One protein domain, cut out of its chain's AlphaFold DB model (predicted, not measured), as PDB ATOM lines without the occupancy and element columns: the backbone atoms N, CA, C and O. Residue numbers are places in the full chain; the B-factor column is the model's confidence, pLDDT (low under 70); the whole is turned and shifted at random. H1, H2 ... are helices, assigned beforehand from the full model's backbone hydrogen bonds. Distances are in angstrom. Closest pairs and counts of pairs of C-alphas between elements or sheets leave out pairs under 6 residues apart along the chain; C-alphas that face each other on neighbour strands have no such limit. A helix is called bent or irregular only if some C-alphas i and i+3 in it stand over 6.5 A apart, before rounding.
ATOM      1  N   ALA A   4       6.120 -38.743  34.561       64.31
ATOM      2  CA  ALA A   4       4.733 -38.363  34.287       64.31
ATOM      3  C   ALA A   4       3.754 -38.871  35.367       64.31
ATOM      4  O   ALA A   4       2.810 -38.166  35.732       64.31
ATOM      5  N   SER A   5       4.022 -40.054  35.933       73.00
ATOM      6  CA  SER A   5       3.207 -40.664  36.993       73.00
ATOM      7  C   SER A   5       3.300 -39.877  38.306       73.00
ATOM      8  O   SER A   5       2.283 -39.553  38.920       73.00
ATOM      9  N   VAL A   6       4.512 -39.447  38.671       70.62
ATOM     10  CA  VAL A   6       4.778 -38.664  39.890       70.62
ATOM     11  C   VAL A   6       4.058 -37.314  39.856       70.62
ATOM     12  O   VAL A   6       3.463 -36.896  40.844       70.62
ATOM     13  N   ARG A   7       4.027 -36.638  38.698       78.81
ATOM     14  CA  ARG A   7       3.299 -35.364  38.539       78.81
ATOM     15  C   ARG A   7       1.787 -35.529  38.691       78.81
ATOM     16  O   ARG A   7       1.131 -34.632  39.216       78.81
ATOM     17  N   ARG A   8       1.228 -36.648  38.221       81.75
ATOM     18  CA  ARG A   8      -0.200 -36.958  38.377       81.75
ATOM     19  C   ARG A   8      -0.541 -37.241  39.840       81.75
ATOM     20  O   ARG A   8      -1.477 -36.637  40.352       81.75
ATOM     21  N   GLN A   9       0.243 -38.082  40.512       82.50
ATOM     22  CA  GLN A   9       0.072 -38.377  41.941       82.50
ATOM     23  C   GLN A   9       0.201 -37.117  42.805       82.50
ATOM     24  O   GLN A   9      -0.620 -36.886  43.682       82.50
ATOM     25  N   TRP A  10       1.159 -36.243  42.491       80.12
ATOM     26  CA  TRP A  10       1.340 -34.955  43.166       80.12
ATOM     27  C   TRP A  10       0.140 -34.005  43.024       80.12
ATOM     28  O   TRP A  10      -0.177 -33.254  43.946       80.12
ATOM     29  N   ARG A  11      -0.525 -34.001  41.860       82.25
ATOM     30  CA  ARG A  11      -1.773 -33.243  41.680       82.25
ATOM     31  C   ARG A  11      -2.901 -33.852  42.503       82.25
ATOM     32  O   ARG A  11      -3.584 -33.111  43.196       82.25
ATOM     33  N   GLN A  12      -3.038 -35.176  42.472       83.81
ATOM     34  CA  GLN A  12      -4.070 -35.884  43.225       83.81
ATOM     35  C   GLN A  12      -3.942 -35.652  44.733       83.81
ATOM     36  O   GLN A  12      -4.919 -35.297  45.376       83.81
ATOM     37  N   ALA A  13      -2.731 -35.766  45.283       79.56
ATOM     38  CA  ALA A  13      -2.466 -35.611  46.713       79.56
ATOM     39  C   ALA A  13      -2.800 -34.216  47.271       79.56
ATOM     40  O   ALA A  13      -2.824 -34.031  48.482       79.56
ATOM     41  N   ARG A  14      -3.017 -33.222  46.402       82.62
ATOM     42  CA  ARG A  14      -3.278 -31.833  46.799       82.62
ATOM     43  C   ARG A  14      -4.611 -31.295  46.314       82.62
ATOM     44  O   ARG A  14      -4.924 -30.158  46.655       82.62
ATOM     45  N   ALA A  15      -5.356 -32.072  45.528       78.94
ATOM     46  CA  ALA A  15      -6.623 -31.650  44.940       78.94
ATOM     47  C   ALA A  15      -7.613 -31.166  46.012       78.94
ATOM     48  O   ALA A  15      -8.277 -30.156  45.805       78.94
ATOM     49  N   ASP A  16      -7.595 -31.804  47.185       79.69
ATOM     50  CA  ASP A  16      -8.501 -31.513  48.302       79.69
ATOM     51  C   ASP A  16      -7.845 -30.663  49.408       79.69
ATOM     52  O   ASP A  16      -8.309 -30.612  50.544       79.69
ATOM     53  N   THR A  17      -6.725 -30.001  49.100       78.38
ATOM     54  CA  THR A  17      -5.952 -29.204  50.065       78.38
ATOM     55  C   THR A  17      -5.843 -27.753  49.612       78.38
ATOM     56  O   THR A  17      -5.769 -27.467  48.418       78.38
ATOM     57  N   ASN A  18      -5.672 -26.820  50.552       78.69
ATOM     58  CA  ASN A  18      -5.353 -25.424  50.229       78.69
ATOM     59  C   ASN A  18      -3.863 -25.211  49.846       78.69
ATOM     60  O   ASN A  18      -3.272 -24.161  50.092       78.69
ATOM     61  N   LEU A  19      -3.215 -26.238  49.278       78.69
ATOM     62  CA  LEU A  19      -1.786 -26.263  48.937       78.69
ATOM     63  C   LEU A  19      -1.545 -26.287  47.424       78.69
ATOM     64  O   LEU A  19      -0.477 -26.704  46.966       78.69
ATOM     65  N   ALA A  20      -2.515 -25.832  46.626       78.00
ATOM     66  CA  ALA A  20      -2.395 -25.768  45.169       78.00
ATOM     67  C   ALA A  20      -1.159 -24.964  44.715       78.00
ATOM     68  O   ALA A  20      -0.474 -25.368  43.773       78.00
ATOM     69  N   TRP A  21      -0.834 -23.889  45.446       78.69
ATOM     70  CA  TRP A  21       0.315 -23.005  45.216       78.69
ATOM     71  C   TRP A  21       1.673 -23.657  45.505       78.69
ATOM     72  O   TRP A  21       2.700 -23.203  45.000       78.69
ATOM     73  N   VAL A  22       1.704 -24.724  46.310       80.44
ATOM     74  CA  VAL A  22       2.946 -25.440  46.614       80.44
ATOM     75  C   VAL A  22       3.485 -26.035  45.307       80.44
ATOM     76  O   VAL A  22       2.757 -26.320  44.357       80.44
ATOM     77  N   THR A  23       4.784 -26.233  45.195       84.06
ATOM     78  CA  THR A  23       5.371 -26.954  44.067       84.06
ATOM     79  C   THR A  23       6.193 -28.111  44.612       84.06
ATOM     80  O   THR A  23       6.614 -28.069  45.770       84.06
ATOM     81  N   PRO A  24       6.489 -29.142  43.803       82.44
ATOM     82  CA  PRO A  24       7.429 -30.177  44.223       82.44
ATOM     83  C   PRO A  24       8.782 -29.591  44.648       82.44
ATOM     84  O   PRO A  24       9.493 -30.191  45.446       82.44
ATOM     85  N   HIS A  25       9.151 -28.429  44.100       83.38
ATOM     86  CA  HIS A  25      10.368 -27.730  44.477       83.38
ATOM     87  C   HIS A  25      10.256 -27.115  45.877       83.38
ATOM     88  O   HIS A  25      11.093 -27.411  46.721       83.38
ATOM     89  N   THR A  26       9.207 -26.337  46.169       81.44
ATOM     90  CA  THR A  26       9.039 -25.733  47.505       81.44
ATOM     91  C   THR A  26       8.870 -26.790  48.593       81.44
ATOM     92  O   THR A  26       9.481 -26.667  49.647       81.44
ATOM     93  N   PHE A  27       8.152 -27.879  48.308       83.31
ATOM     94  CA  PHE A  27       8.041 -29.018  49.221       83.31
ATOM     95  C   PHE A  27       9.396 -29.670  49.518       83.31
ATOM     96  O   PHE A  27       9.722 -29.902  50.681       83.31
ATOM     97  N   ARG A  28      10.229 -29.903  48.490       85.12
ATOM     98  CA  ARG A  28      11.594 -30.418  48.693       85.12
ATOM     99  C   ARG A  28      12.439 -29.495  49.570       85.12
ATOM    100  O   ARG A  28      13.194 -30.002  50.388       85.12
ATOM    101  N   LYS A  29      12.292 -28.170  49.447       85.94
ATOM    102  CA  LYS A  29      12.998 -27.215  50.318       85.94
ATOM    103  C   LYS A  29      12.560 -27.329  51.778       85.94
ATOM    104  O   LYS A  29      13.399 -27.345  52.676       85.94
ATOM    105  N   THR A  30      11.255 -27.451  52.024       85.75
ATOM    106  CA  THR A  30      10.714 -27.631  53.379       85.75
ATOM    107  C   THR A  30      11.251 -28.903  54.028       85.75
ATOM    108  O   THR A  30      11.772 -28.842  55.137       85.75
ATOM    109  N   VAL A  31      11.201 -30.034  53.316       84.50
ATOM    110  CA  VAL A  31      11.714 -31.321  53.815       84.50
ATOM    111  C   VAL A  31      13.215 -31.246  54.103       84.50
ATOM    112  O   VAL A  31      13.651 -31.650  55.175       84.50
ATOM    113  N   ALA A  32      14.005 -30.681  53.185       81.81
ATOM    114  CA  ALA A  32      15.451 -30.545  53.364       81.81
ATOM    115  C   ALA A  32      15.817 -29.695  54.589       81.81
ATOM    116  O   ALA A  32      16.726 -30.035  55.340       81.81
ATOM    117  N   THR A  33      15.082 -28.600  54.799       80.50
ATOM    118  CA  THR A  33      15.280 -27.706  55.947       80.50
ATOM    119  C   THR A  33      14.939 -28.404  57.260       80.50
ATOM    120  O   THR A  33      15.698 -28.292  58.216       80.50
ATOM    121  N   LEU A  34      13.829 -29.150  57.304       84.00
ATOM    122  CA  LEU A  34      13.426 -29.902  58.492       84.00
ATOM    123  C   LEU A  34      14.491 -30.935  58.880       84.00
ATOM    124  O   LEU A  34      14.932 -30.957  60.022       84.00
ATOM    125  N   ILE A  35      14.968 -31.719  57.910       82.62
ATOM    126  CA  ILE A  35      15.981 -32.753  58.157       82.62
ATOM    127  C   ILE A  35      17.307 -32.141  58.607       82.62
ATOM    128  O   ILE A  35      17.916 -32.665  59.532       82.62
ATOM    129  N   LYS A  36      17.747 -31.022  58.014       83.25
ATOM    130  CA  LYS A  36      18.943 -30.318  58.499       83.25
ATOM    131  C   LYS A  36      18.803 -29.927  59.969       83.25
ATOM    132  O   LYS A  36      19.766 -30.048  60.716       83.25
ATOM    133  N   ASN A  37      17.640 -29.401  60.349       81.44
ATOM    134  CA  ASN A  37      17.415 -28.895  61.698       81.44
ATOM    135  C   ASN A  37      17.352 -30.021  62.741       81.44
ATOM    136  O   ASN A  37      17.760 -29.799  63.876       81.44
ATOM    137  N   GLU A  38      16.840 -31.198  62.372       84.81
ATOM    138  CA  GLU A  38      16.697 -32.344  63.284       84.81
ATOM    139  C   GLU A  38      17.903 -33.294  63.282       84.81
ATOM    140  O   GLU A  38      18.171 -33.941  64.292       84.81
ATOM    141  N   ALA A  39      18.623 -33.389  62.163       88.00
ATOM    142  CA  ALA A  39      19.756 -34.287  61.983       88.00
ATOM    143  C   ALA A  39      20.994 -33.519  61.500       88.00
ATOM    144  O   ALA A  39      21.771 -33.020  62.311       88.00
ATOM    145  N   ASP A  40      21.201 -33.442  60.185       84.81
ATOM    146  CA  ASP A  40      22.327 -32.753  59.559       84.81
ATOM    147  C   ASP A  40      22.105 -32.544  58.044       84.81
ATOM    148  O   ASP A  40      21.179 -33.078  57.419       84.81
ATOM    149  N   THR A  41      22.977 -31.742  57.426       86.31
ATOM    150  CA  THR A  41      22.966 -31.467  55.977       86.31
ATOM    151  C   THR A  41      23.198 -32.731  55.142       86.31
ATOM    152  O   THR A  41      22.622 -32.873  54.061       86.31
ATOM    153  N   LYS A  42      23.996 -33.676  55.647       87.12
ATOM    154  CA  LYS A  42      24.307 -34.938  54.974       87.12
ATOM    155  C   LYS A  42      23.083 -35.837  54.835       87.12
ATOM    156  O   LYS A  42      22.804 -36.334  53.743       87.12
ATOM    157  N   SER A  43      22.311 -35.996  55.907       83.50
ATOM    158  CA  SER A  43      21.052 -36.745  55.902       83.50
ATOM    159  C   SER A  43      20.024 -36.082  54.990       83.50
ATOM    160  O   SER A  43      19.319 -36.766  54.247       83.50
ATOM    161  N   ALA A  44      19.986 -34.745  54.962       86.06
ATOM    162  CA  ALA A  44      19.137 -34.009  54.027       86.06
ATOM    163  C   ALA A  44      19.537 -34.267  52.561       86.06
ATOM    164  O   ALA A  44      18.670 -34.519  51.722       86.06
ATOM    165  N   ALA A  45      20.835 -34.257  52.242       86.44
ATOM    166  CA  ALA A  45      21.338 -34.544  50.898       86.44
ATOM    167  C   ALA A  45      21.040 -35.990  50.469       86.44
ATOM    168  O   ALA A  45      20.560 -36.212  49.353       86.44
ATOM    169  N   ALA A  46      21.234 -36.954  51.375       87.06
ATOM    170  CA  ALA A  46      20.911 -38.358  51.149       87.06
ATOM    171  C   ALA A  46      19.414 -38.565  50.857       87.06
ATOM    172  O   ALA A  46      19.071 -39.254  49.897       87.06
ATOM    173  N   GLN A  47      18.523 -37.901  51.604       86.19
ATOM    174  CA  GLN A  47      17.075 -37.984  51.385       86.19
ATOM    175  C   GLN A  47      16.642 -37.433  50.020       86.19
ATOM    176  O   GLN A  47      15.683 -37.922  49.417       86.19
ATOM    177  N   LEU A  48      17.325 -36.405  49.515       85.94
ATOM    178  CA  LEU A  48      17.053 -35.844  48.189       85.94
ATOM    179  C   LEU A  48      17.736 -36.618  47.054       85.94
ATOM    180  O   LEU A  48      17.429 -36.371  45.886       85.94
ATOM    181  N   GLY A  49      18.639 -37.547  47.378       85.75
ATOM    182  CA  GLY A  49      19.463 -38.256  46.404       85.75
ATOM    183  C   GLY A  49      20.516 -37.360  45.749       85.75
ATOM    184  O   GLY A  49      20.874 -37.581  44.593       85.75
ATOM    185  N   HIS A  50      20.986 -36.322  46.445       88.31
ATOM    186  CA  HIS A  50      22.059 -35.465  45.955       88.31
ATOM    187  C   HIS A  50      23.421 -36.059  46.306       88.31
ATOM    188  O   HIS A  50      23.677 -36.445  47.442       88.31
ATOM    189  N   SER A  51      24.315 -36.076  45.324       78.12
ATOM    190  CA  SER A  51      25.702 -36.514  45.491       78.12
ATOM    191  C   SER A  51      26.581 -35.492  46.219       78.12
ATOM    192  O   SER A  51      27.645 -35.861  46.700       78.12
ATOM    193  N   SER A  52      26.150 -34.227  46.313       82.38
ATOM    194  CA  SER A  52      26.858 -33.170  47.042       82.38
ATOM    195  C   SER A  52      25.965 -32.516  48.095       82.38
ATOM    196  O   SER A  52      24.830 -32.102  47.827       82.38
ATOM    197  N   GLU A  53      26.520 -32.386  49.298       84.00
ATOM    198  CA  GLU A  53      25.920 -31.668  50.420       84.00
ATOM    199  C   GLU A  53      25.833 -30.158  50.145       84.00
ATOM    200  O   GLU A  53      24.837 -29.531  50.504       84.00
ATOM    201  N   GLU A  54      26.796 -29.586  49.413       81.62
ATOM    202  CA  GLU A  54      26.847 -28.151  49.084       81.62
ATOM    203  C   GLU A  54      25.645 -27.704  48.249       81.62
ATOM    204  O   GLU A  54      25.086 -26.627  48.472       81.62
ATOM    205  N   VAL A  55      25.202 -28.545  47.308       82.06
ATOM    206  CA  VAL A  55      24.005 -28.277  46.495       82.06
ATOM    207  C   VAL A  55      22.761 -28.228  47.383       82.06
ATOM    208  O   VAL A  55      21.871 -27.397  47.184       82.06
ATOM    209  N   THR A  56      22.702 -29.100  48.388       83.25
ATOM    210  CA  THR A  56      21.578 -29.165  49.323       83.25
ATOM    211  C   THR A  56      21.572 -27.961  50.261       83.25
ATOM    212  O   THR A  56      20.531 -27.313  50.394       83.25
ATOM    213  N   ASP A  57      22.722 -27.598  50.835       80.81
ATOM    214  CA  ASP A  57      22.845 -26.432  51.718       80.81
ATOM    215  C   ASP A  57      22.571 -25.113  50.986       80.81
ATOM    216  O   ASP A  57      21.862 -24.247  51.497       80.81
ATOM    217  N   THR A  58      23.038 -24.989  49.743       80.75
ATOM    218  CA  THR A  58      22.884 -23.755  48.966       80.75
ATOM    219  C   THR A  58      21.450 -23.531  48.491       80.75
ATOM    220  O   THR A  58      20.922 -22.422  48.610       80.75
ATOM    221  N   TYR A  59      20.810 -24.555  47.915       85.19
ATOM    222  CA  TYR A  59      19.558 -24.368  47.170       85.19
ATOM    223  C   TYR A  59      18.317 -24.882  47.893       85.19
ATOM    224  O   TYR A  59      17.219 -24.356  47.665       85.19
ATOM    225  N   TYR A  60      18.468 -25.898  48.745       81.81
ATOM    226  CA  TYR A  60      17.339 -26.632  49.312       81.81
ATOM    227  C   TYR A  60      17.097 -26.341  50.787       81.81
ATOM    228  O   TYR A  60      15.946 -26.342  51.213       81.81
ATOM    229  N   ILE A  61      18.135 -26.009  51.541       83.56
ATOM    230  CA  ILE A  61      18.012 -25.589  52.932       83.56
ATOM    231  C   ILE A  61      17.619 -24.109  52.997       83.56
ATOM    232  O   ILE A  61      18.252 -23.239  52.395       83.56
TER     233      ILE A  61
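Overview. This is residues 4 to 61 of the 122 residues of the protein "Tyr recombinase domain-containing protein" of Micromonospora polyrhachis (UniProt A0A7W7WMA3). What is the main picture? H2, the longest helix, and the two short helices H3 and H4 pack together as a small three-helix cluster, their centres making a triangle. H1 lies off beyond the first residues of H2, turned nearly crosswise to it at the far end of a long loop, residues 13 to 23. How large and how dense is it? The printed part has 58 residues, all helix by class, with four named helices in the order H1, H2, H3, H4 and no named strand. It is only just loose, close to compact, with a radius of gyration of the C-alphas of 12.8 A and spans of 33 by 23 by 16 A.

Arrangement. What touches the longest helix? H2, residues 24 to 38, touches H3, residues 41 to 48, with the C-alphas of Ala 32 and Ala 44 closest at 5.1 A. They form a helical hairpin and run opposite ways at a shallow tilt of 34 degrees, only just short of steep. With residues 28 to 33 alone, H2 touches H4, residues 53 to 60; the closest C-alphas are those of Lys 29 and Tyr 60, 4.5 A apart, and the two run opposite ways at a steep tilt of 55 degrees. How do the two short helices meet? H3 and H4 touch, with the C-alphas of Ala 45 and Glu 53 closest at 5.4 A. They run the same way at a steep tilt of 69 degrees, only just short of about perpendicular. Where is the remaining helix? H1, residues 4 to 12, is close to H2 but not clearly touching, about perpendicular at 79 degrees, with the closest C-alphas, those of Trp 10 and Pro 24, 7.8 A apart. H1 is apart from H3 and H4. Are the helix backbones well formed? In H1, H2, H3 and H4 every O i to N i+4 pair is within hydrogen-bond range.

Along the chain. Where is H2? It runs 21.3 A, from C-alpha 24 at (7.429, -30.177, 44.223) to C-alpha 38 at (16.697, -32.344, 63.284). How long are the others? H1 measures 12.8 A from C-alpha 4 at (4.733, -38.363, 34.287) to C-alpha 12, H3 10.7 A, and H4 10.0 A, ending with C-alpha 60 at (17.339, -26.632, 49.312). H4 is neither bent nor irregular, but only just: C-alphas 57 and 60 are 6.0 A apart.

Size, cuts and confidence. Which residues lie farthest apart? The C-alphas of Asp 16 and Glu 54 do, at 35.5 A. Are there cuts or long links? The printed part has no cut; the link H1 to H2, 11 residues, is long, and the links H2 to H3 and H3 to H4 are tight. How confident is the model? The mean pLDDT of the printed part is 82.1, and one residue, Ala 4, is under 70.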